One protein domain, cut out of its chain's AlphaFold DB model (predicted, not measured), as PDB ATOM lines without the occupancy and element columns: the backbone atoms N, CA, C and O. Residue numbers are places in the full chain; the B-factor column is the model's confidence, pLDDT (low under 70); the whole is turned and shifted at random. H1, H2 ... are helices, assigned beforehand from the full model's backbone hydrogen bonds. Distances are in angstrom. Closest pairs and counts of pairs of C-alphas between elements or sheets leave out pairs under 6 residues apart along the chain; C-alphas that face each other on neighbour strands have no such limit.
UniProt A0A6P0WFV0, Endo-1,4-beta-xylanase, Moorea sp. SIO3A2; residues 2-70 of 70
ATOM      1  N   ALA A   2     151.996 165.371 218.935       86.69
ATOM      2  CA  ALA A   2     151.953 164.507 217.738       86.69
ATOM      3  C   ALA A   2     153.208 164.603 216.841       86.69
ATOM      4  O   ALA A   2     153.734 163.585 216.407       86.69
ATOM      5  N   ALA A   3     153.734 165.816 216.630       94.94
ATOM      6  CA  ALA A   3     154.970 166.010 215.869       94.94
ATOM      7  C   ALA A   3     156.187 165.321 216.518       94.94
ATOM      8  O   ALA A   3     156.945 164.657 215.827       94.94
ATOM      9  N   GLN A   4     156.342 165.421 217.844       96.00
ATOM     10  CA  GLN A   4     157.423 164.749 218.577       96.00
ATOM     11  C   GLN A   4     157.318 163.228 218.436       96.00
ATOM     12  O   GLN A   4     158.311 162.579 218.130       96.00
ATOM     13  N   THR A   5     156.117 162.670 218.614       97.31
ATOM     14  CA  THR A   5     155.858 161.238 218.427       97.31
ATOM     15  C   THR A   5     156.305 160.767 217.047       97.31
ATOM     16  O   THR A   5     157.068 159.809 216.950       97.31
ATOM     17  N   LYS A   6     155.887 161.486 215.999       97.06
ATOM     18  CA  LYS A   6     156.253 161.168 214.619       97.06
ATOM     19  C   LYS A   6     157.765 161.228 214.396       97.06
ATOM     20  O   LYS A   6     158.316 160.324 213.790       97.06
ATOM     21  N   VAL A   7     158.443 162.244 214.928       97.44
ATOM     22  CA  VAL A   7     159.903 162.376 214.797       97.44
ATOM     23  C   VAL A   7     160.637 161.206 215.458       97.44
ATOM     24  O   VAL A   7     161.535 160.640 214.845       97.44
ATOM     25  N   TYR A   8     160.250 160.804 216.673       97.69
ATOM     26  CA  TYR A   8     160.869 159.647 217.330       97.69
ATOM     27  C   TYR A   8     160.629 158.341 216.557       97.69
ATOM     28  O   TYR A   8     161.557 157.548 216.440       97.69
ATOM     29  N   GLN A   9     159.427 158.132 216.004       97.00
ATOM     30  CA  GLN A   9     159.148 156.980 215.136       97.00
ATOM     31  C   GLN A   9     159.999 156.994 213.871       97.00
ATOM     32  O   GLN A   9     160.692 156.019 213.599       97.00
ATOM     33  N   ASP A  10     159.965 158.097 213.123       97.44
ATOM     34  CA  ASP A  10     160.602 158.194 211.812       97.44
ATOM     35  C   ASP A  10     162.129 157.994 211.929       97.44
ATOM     36  O   ASP A  10     162.713 157.246 211.149       97.44
ATOM     37  N   ILE A  11     162.795 158.598 212.926       97.25
ATOM     38  CA  ILE A  11     164.255 158.449 213.090       97.25
ATOM     39  C   ILE A  11     164.618 157.036 213.574       97.25
ATOM     40  O   ILE A  11     165.624 156.478 213.132       97.25
ATOM     41  N   LEU A  12     163.816 156.439 214.463       97.81
ATOM     42  CA  LEU A  12     164.060 155.069 214.912       97.81
ATOM     43  C   LEU A  12     163.897 154.067 213.763       97.81
ATOM     44  O   LEU A  12     164.757 153.205 213.601       97.81
ATOM     45  N   GLN A  13     162.861 154.225 212.936       97.38
ATOM     46  CA  GLN A  13     162.650 153.411 211.738       97.38
ATOM     47  C   GLN A  13     163.852 153.509 210.787       97.38
ATOM     48  O   GLN A  13     164.388 152.489 210.369       97.38
ATOM     49  N   VAL A  14     164.348 154.723 210.525       97.19
ATOM     50  CA  VAL A  14     165.540 154.931 209.684       97.19
ATOM     51  C   VAL A  14     166.772 154.216 210.249       97.19
ATOM     52  O   VAL A  14     167.562 153.671 209.483       97.19
ATOM     53  N   CYS A  15     166.957 154.201 211.573       97.88
ATOM     54  CA  CYS A  15     168.047 153.440 212.184       97.88
ATOM     55  C   CYS A  15     167.871 151.929 211.966       97.88
ATOM     56  O   CYS A  15     168.826 151.264 211.588       97.88
ATOM     57  N   LEU A  16     166.663 151.390 212.145       96.69
ATOM     58  CA  LEU A  16     166.397 149.955 211.975       96.69
ATOM     59  C   LEU A  16     166.555 149.492 210.517       96.69
ATOM     60  O   LEU A  16     167.065 148.403 210.270       96.69
ATOM     61  N   GLU A  17     166.202 150.340 209.550       96.38
ATOM     62  CA  GLU A  17     166.390 150.077 208.116       96.38
ATOM     63  C   GLU A  17     167.859 150.180 207.666       96.38
ATOM     64  O   GLU A  17     168.238 149.645 206.620       96.38
ATOM     65  N   ALA A  18     168.705 150.872 208.434       97.19
ATOM     66  CA  ALA A  18     170.107 151.086 208.107       97.19
ATOM     67  C   ALA A  18     170.993 149.978 208.713       97.19
ATOM     68  O   ALA A  18     171.209 149.955 209.925       97.19
ATOM     69  N   PRO A  19     171.633 149.110 207.901       95.88
ATOM     70  CA  PRO A  19     172.390 147.958 208.406       95.88
ATOM     71  C   PRO A  19     173.631 148.333 209.232       95.88
ATOM     72  O   PRO A  19     174.209 147.488 209.910       95.88
ATOM     73  N   ASN A  20     174.080 149.587 209.157       97.12
ATOM     74  CA  ASN A  20     175.205 150.114 209.925       97.12
ATOM     75  C   ASN A  20     174.779 150.898 211.181       97.12
ATOM     76  O   ASN A  20     175.657 151.352 211.920       97.12
ATOM     77  N   CYS A  21     173.479 151.085 211.435       97.81
ATOM     78  CA  CYS A  21     173.011 151.693 212.674       97.81
ATOM     79  C   CYS A  21     172.968 150.635 213.779       97.81
ATOM     80  O   CYS A  21     172.265 149.637 213.682       97.81
ATOM     81  N   THR A  22     173.743 150.843 214.841       96.38
ATOM     82  CA  THR A  22     173.876 149.867 215.939       96.38
ATOM     83  C   THR A  22     173.335 150.378 217.268       96.38
ATOM     84  O   THR A  22     173.194 149.604 218.213       96.38
ATOM     85  N   ALA A  23     173.032 151.673 217.363       96.19
ATOM     86  CA  ALA A  23     172.538 152.293 218.579       96.19
ATOM     87  C   ALA A  23     171.668 153.513 218.265       96.19
ATOM     88  O   ALA A  23     172.004 154.327 217.405       96.19
ATOM     89  N   PHE A  24     170.592 153.664 219.034       96.44
ATOM     90  CA  PHE A  24     169.738 154.846 219.062       96.44
ATOM     91  C   PHE A  24     169.744 155.399 220.488       96.44
ATOM     92  O   PHE A  24     169.310 154.724 221.422       96.44
ATOM     93  N   LEU A  25     170.285 156.605 220.672       96.31
ATOM     94  CA  LEU A  25     170.540 157.188 221.990       96.31
ATOM     95  C   LEU A  25     169.866 158.553 222.112       96.31
ATOM     96  O   LEU A  25     169.861 159.350 221.175       96.31
ATOM     97  N   THR A  26     169.325 158.826 223.296       95.81
ATOM     98  CA  THR A  26     168.821 160.148 223.689       95.81
ATOM     99  C   THR A  26     169.839 160.833 224.597       95.81
ATOM    100  O   THR A  26     170.649 160.169 225.247       95.81
ATOM    101  N   TRP A  27     169.831 162.166 224.618       95.94
ATOM    102  CA  TRP A  27     170.656 162.940 225.544       95.94
ATOM    103  C   TRP A  27     169.855 163.182 226.829       95.94
ATOM    104  O   TRP A  27     169.135 164.176 226.921       95.94
ATOM    105  N   GLU A  28     169.960 162.232 227.766       95.06
ATOM    106  CA  GLU A  28     169.030 161.974 228.888       95.06
ATOM    107  C   GLU A  28     167.682 161.371 228.458       95.06
ATOM    108  O   GLU A  28     167.373 161.310 227.272       95.06
ATOM    109  N   PHE A  29     166.868 160.901 229.416       93.88
ATOM    110  CA  PHE A  29     165.593 160.221 229.118       93.88
ATOM    111  C   PHE A  29     164.321 160.927 229.628       93.88
ATOM    112  O   PHE A  29     163.250 160.699 229.064       93.88
ATOM    113  N   ALA A  30     164.406 161.783 230.657       97.06
ATOM    114  CA  ALA A  30     163.257 162.468 231.264       97.06
ATOM    115  C   ALA A  30     163.391 163.996 231.219       97.06
ATOM    116  O   ALA A  30     164.470 164.529 231.466       97.06
ATOM    117  N   ASP A  31     162.283 164.696 230.948       97.00
ATOM    118  CA  ASP A  31     162.255 166.128 230.599       97.00
ATOM    119  C   ASP A  31     162.995 167.050 231.595       97.00
ATOM    120  O   ASP A  31     163.650 167.999 231.171       97.00
ATOM    121  N   HIS A  32     162.965 166.748 232.897       94.50
ATOM    122  CA  HIS A  32     163.603 167.558 233.944       94.50
ATOM    123  C   HIS A  32     165.139 167.486 233.973       94.50
ATOM    124  O   HIS A  32     165.755 168.318 234.631       94.50
ATOM    125  N   HIS A  33     165.750 166.525 233.274       93.25
ATOM    126  CA  HIS A  33     167.208 166.443 233.092       93.25
ATOM    127  C   HIS A  33     167.665 167.020 231.746       93.25
ATOM    128  O   HIS A  33     168.848 166.986 231.420       93.25
ATOM    129  N   SER A  34     166.744 167.535 230.923       96.31
ATOM    130  CA  SER A  34     167.103 168.052 229.606       96.31
ATOM    131  C   SER A  34     167.882 169.363 229.700       96.31
ATOM    132  O   SER A  34     167.473 170.296 230.381       96.31
ATOM    133  N   TRP A  35     168.951 169.475 228.914       96.44
ATOM    134  CA  TRP A  35     169.715 170.714 228.733       96.44
ATOM    135  C   TRP A  35     168.978 171.785 227.903       96.44
ATOM    136  O   TRP A  35     169.380 172.949 227.888       96.44
ATOM    137  N   ILE A  36     167.921 171.402 227.176       97.06
ATOM    138  CA  ILE A  36     167.236 172.259 226.195       97.06
ATOM    139  C   ILE A  36     166.587 173.491 226.850       97.06
ATOM    140  O   ILE A  36     166.820 174.594 226.345       97.06
ATOM    141  N   PRO A  37     165.810 173.374 227.949       96.62
ATOM    142  CA  PRO A  37     165.198 174.544 228.571       96.62
ATOM    143  C   PRO A  37     166.215 175.591 229.031       96.62
ATOM    144  O   PRO A  37     166.009 176.781 228.788       96.62
ATOM    145  N   ASP A  38     167.328 175.149 229.619       95.44
ATOM    146  CA  ASP A  38     168.395 176.029 230.103       95.44
ATOM    147  C   ASP A  38     169.132 176.713 228.949       95.44
ATOM    148  O   ASP A  38     169.398 177.912 228.998       95.44
ATOM    149  N   PHE A  39     169.413 175.978 227.869       97.44
ATOM    150  CA  PHE A  39     170.116 176.521 226.708       97.44
ATOM    151  C   PHE A  39     169.291 177.557 225.935       97.44
ATOM    152  O   PHE A  39     169.830 178.564 225.480       97.44
ATOM    153  N   PHE A  40     167.983 177.326 225.777       97.12
ATOM    154  CA  PHE A  40     167.100 178.223 225.023       97.12
ATOM    155  C   PHE A  40     166.339 179.232 225.895       97.12
ATOM    156  O   PHE A  40     165.617 180.070 225.350       97.12
ATOM    157  N   GLY A  41     166.462 179.158 227.223       96.94
ATOM    158  CA  GLY A  41     165.794 180.060 228.162       96.94
ATOM    159  C   GLY A  41     164.265 179.987 228.123       96.94
ATOM    160  O   GLY A  41     163.596 180.987 228.389       96.94
ATOM    161  N   LYS A  42     163.690 178.837 227.744       96.81
ATOM    162  CA  LYS A  42     162.235 178.639 227.641       96.81
ATOM    163  C   LYS A  42     161.827 177.217 228.043       96.81
ATOM    164  O   LYS A  42     162.574 176.287 227.754       96.81
ATOM    165  N   PRO A  43     160.641 177.015 228.647       95.19
ATOM    166  CA  PRO A  43     160.151 175.677 228.959       95.19
ATOM    167  C   PRO A  43     160.026 174.804 227.706       95.19
ATOM    168  O   PRO A  43     159.557 175.270 226.666       95.19
ATOM    169  N   ASP A  44     160.392 173.532 227.835       95.19
ATOM    170  CA  ASP A  44     160.213 172.517 226.797       95.19
ATOM    171  C   ASP A  44     159.988 171.133 227.437       95.19
ATOM    172  O   ASP A  44     160.076 170.961 228.654       95.19
ATOM    173  N   SER A  45     159.650 170.139 226.623       96.12
ATOM    174  CA  SER A  45     159.452 168.743 227.019       96.12
ATOM    175  C   SER A  45     159.979 167.807 225.918       96.12
ATOM    176  O   SER A  45     159.185 167.143 225.231       96.12
ATOM    177  N   PRO A  46     161.302 167.777 225.682       96.12
ATOM    178  CA  PRO A  46     161.887 167.184 224.480       96.12
ATOM    179  C   PRO A  46     162.088 165.661 224.549       96.12
ATOM    180  O   PRO A  46     162.262 165.021 223.505       96.12
ATOM    181  N   LEU A  47     162.033 165.060 225.738       97.38
ATOM    182  CA  LEU A  47     162.419 163.669 225.964       97.38
ATOM    183  C   LEU A  47     161.216 162.708 225.998       97.38
ATOM    184  O   LEU A  47     160.067 163.154 226.057       97.38
ATOM    185  N   PRO A  48     161.427 161.379 225.922       97.50
ATOM    186  CA  PRO A  48     160.329 160.408 225.892       97.50
ATOM    187  C   PRO A  48     159.585 160.230 227.223       97.50
ATOM    188  O   PRO A  48     158.500 159.647 227.222       97.50
ATOM    189  N   PHE A  49     160.129 160.733 228.335       97.94
ATOM    190  CA  PHE A  49     159.515 160.674 229.664       97.94
ATOM    191  C   PHE A  49     159.297 162.071 230.245       97.94
ATOM    192  O   PHE A  49     160.093 162.981 230.021       97.94
ATOM    193  N   ASP A  50     158.210 162.232 230.997       97.12
ATOM    194  CA  ASP A  50     157.884 163.497 231.656       97.12
ATOM    195  C   ASP A  50     158.688 163.721 232.955       97.12
ATOM    196  O   ASP A  50     159.510 162.901 233.375       97.12
ATOM    197  N   ASN A  51     158.430 164.844 233.629       96.69
ATOM    198  CA  ASN A  51     159.089 165.211 234.890       96.69
ATOM    199  C   ASN A  51     158.817 164.245 236.057       96.69
ATOM    200  O   ASN A  51     159.487 164.321 237.079       96.69
ATOM    201  N   SER A  52     157.834 163.353 235.933       97.25
ATOM    202  CA  SER A  52     157.496 162.320 236.916       97.25
ATOM    203  C   SER A  52     157.897 160.923 236.439       97.25
ATOM    204  O   SER A  52     157.394 159.935 236.969       97.25
ATOM    205  N   TYR A  53     158.780 160.836 235.436       96.56
ATOM    206  CA  TYR A  53     159.232 159.586 234.823       96.56
ATOM    207  C   TYR A  53     158.107 158.753 234.199       96.56
ATOM    208  O   TYR A  53     158.237 157.538 234.042       96.56
ATOM    209  N   ARG A  54     156.991 159.380 233.815       98.12
ATOM    210  CA  ARG A  54     155.912 158.689 233.106       98.12
ATOM    211  C   ARG A  54     156.192 158.713 231.603       98.12
ATOM    212  O   ARG A  54     156.613 159.751 231.082       98.12
ATOM    213  N   PRO A  55     155.963 157.596 230.894       97.69
ATOM    214  CA  PRO A  55     156.160 157.539 229.455       97.69
ATOM    215  C   PRO A  55     155.199 158.489 228.734       97.69
ATOM    216  O   PRO A  55     154.018 158.587 229.065       97.69
ATOM    217  N   LYS A  56     155.717 159.185 227.722       97.69
ATOM    218  CA  LYS A  56     154.941 160.044 226.817       97.69
ATOM    219  C   LYS A  56     154.564 159.271 225.554       97.69
ATOM    220  O   LYS A  56     155.042 158.167 225.306       97.69
ATOM    221  N   ALA A  57     153.757 159.888 224.692       97.88
ATOM    222  CA  ALA A  57     153.378 159.303 223.403       97.88
ATOM    223  C   ALA A  57     154.594 158.885 222.546       97.88
ATOM    224  O   ALA A  57     154.537 157.859 221.878       97.88
ATOM    225  N   ALA A  58     155.707 159.625 222.613       97.25
ATOM    226  CA  ALA A  58     156.948 159.274 221.921       97.25
ATOM    227  C   ALA A  58     157.546 157.932 222.386       97.25
ATOM    228  O   ALA A  58     157.996 157.152 221.555       97.25
ATOM    229  N   TYR A  59     157.505 157.631 223.690       97.25
ATOM    230  CA  TYR A  59     157.961 156.341 224.216       97.25
ATOM    231  C   TYR A  59     157.138 155.187 223.640       97.25
ATOM    232  O   TYR A  59     157.695 154.226 223.114       97.25
ATOM    233  N   HIS A  60     155.808 155.296 223.702       97.50
ATOM    234  CA  HIS A  60     154.918 154.246 223.205       97.50
ATOM    235  C   HIS A  60     155.117 153.988 221.713       97.50
ATOM    236  O   HIS A  60     155.176 152.838 221.292       97.50
ATOM    237  N   ALA A  61     155.310 155.051 220.942       96.31
ATOM    238  CA  ALA A  61     155.503 154.961 219.509       96.31
ATOM    239  C   ALA A  61     156.845 154.308 219.126       96.31
ATOM    240  O   ALA A  61     156.888 153.510 218.193       96.31
ATOM    241  N   MET A  62     157.924 154.567 219.878       97.00
ATOM    242  CA  MET A  62     159.184 153.826 219.717       97.00
ATOM    243  C   MET A  62     159.023 152.338 220.053       97.00
ATOM    244  O   MET A  62     159.549 151.486 219.344       97.00
ATOM    245  N   VAL A  63     158.276 152.008 221.114       96.94
ATOM    246  CA  VAL A  63     157.995 150.611 221.488       96.94
ATOM    247  C   VAL A  63     157.195 149.887 220.404       96.94
ATOM    248  O   VAL A  63     157.438 148.708 220.169       96.94
ATOM    249  N   GLU A  64     156.245 150.557 219.751       96.38
ATOM    250  CA  GLU A  64     155.505 149.979 218.622       96.38
ATOM    251  C   GLU A  64     156.424 149.662 217.442       96.38
ATOM    252  O   GLU A  64     156.377 148.542 216.942       96.38
ATOM    253  N   VAL A  65     157.306 150.591 217.057       95.81
ATOM    254  CA  VAL A  65     158.298 150.372 215.988       95.81
ATOM    255  C   VAL A  65     159.199 149.176 216.314       95.81
ATOM    256  O   VAL A  65     159.331 148.259 215.511       95.81
ATOM    257  N   LEU A  66     159.744 149.116 217.534       95.69
ATOM    258  CA  LEU A  66     160.631 148.023 217.960       95.69
ATOM    259  C   LEU A  66     159.950 146.649 218.009       95.69
ATOM    260  O   LEU A  66     160.632 145.635 217.930       95.69
ATOM    261  N   LYS A  67     158.626 146.599 218.179       93.50
ATOM    262  CA  LYS A  67     157.864 145.341 218.175       93.50
ATOM    263  C   LYS A  67     157.563 144.823 216.773       93.50
ATOM    264  O   LYS A  67     157.264 143.643 216.648       93.50
ATOM    265  N   ILE A  68     157.555 145.693 215.764       80.31
ATOM    266  CA  ILE A  68     157.275 145.319 214.371       80.31
ATOM    267  C   ILE A  68     158.514 144.691 213.722       80.31
ATOM    268  O   ILE A  68     158.378 143.761 212.936       80.31
ATOM    269  N   GLU A  69     159.701 145.176 214.085       67.69
ATOM    270  CA  GLU A  69     160.994 144.730 213.543       67.69
ATOM    271  C   GLU A  69     161.614 143.542 214.321       67.69
ATOM    272  O   GLU A  69     162.758 143.165 214.061       67.69
ATOM    273  N   ALA A  70     160.890 142.975 215.298       57.91
ATOM    274  CA  ALA A  70     161.303 141.819 216.107       57.91
ATOM    275  C   ALA A  70     160.751 140.500 215.548       57.91
ATOM    276  O   ALA A  70     161.520 139.510 215.531       57.91
TER     277      ALA A  70
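AT A GLANCE: This is residues 2 to 70 of the 70 residues of the protein "Endo-1,4-beta-xylanase" of Moorea sp. SIO3A2 (UniProt A0A6P0WFV0). Two helices, H1 and H3, lie side by side and run the same way, and between them the chain makes a long loop excursion that runs back from the end of H1 and holds the short helix H2 near the far end of the long axis, away from the pair. The printed part has 69 residues with three named helices, in the order H1, H2, H3, and no named strand. The class is all helix, though under half of the residues, 33 of 69, are in named elements. The whole is only just compact, close to loose, with a radius of gyration of the C-alphas of 13.0 A; its elongated outline spans 38 by 22 by 19 A.

IN THESE COORDINATES: Find C-alpha 2 at (151.953, 164.507, 217.738); from there H1, residues 2 to 17, runs 22.6 A to C-alpha 17 at (166.390, 150.077, 208.116). Pass residues 18 to 35 and you reach H2, residues 36 to 40, 6.1 A long. After residues 41 to 56 comes H3, residues 57 to 68, 17.1 A long, which ends at C-alpha 68 (157.275, 145.319, 214.371).

HOW THE PARTS SIT: Look first at Thr 5 and Ala 58: their C-alphas, the closest of H1 and H3, are 4.2 A apart. H1 and H3 touch, with 18 pairs of C-alphas within 8 A. They run the same way at a shallow tilt of 28 degrees, and their centres are 9.0 A apart. H2 is apart from H1 and from H3. In H1, H2 and H3 every O i to N i+4 pair is within hydrogen-bond range.

THE WHOLE: The two C-alphas farthest apart are those of Gly 41 and Ala 70, at 40.3 A. Both links, H1 to H2 with 18 residues and H2 to H3 with 16, are long. The printed part has no cut. Mean pLDDT of the printed part is 95.2; look for low confidence, under 70, at residues 69 to 70.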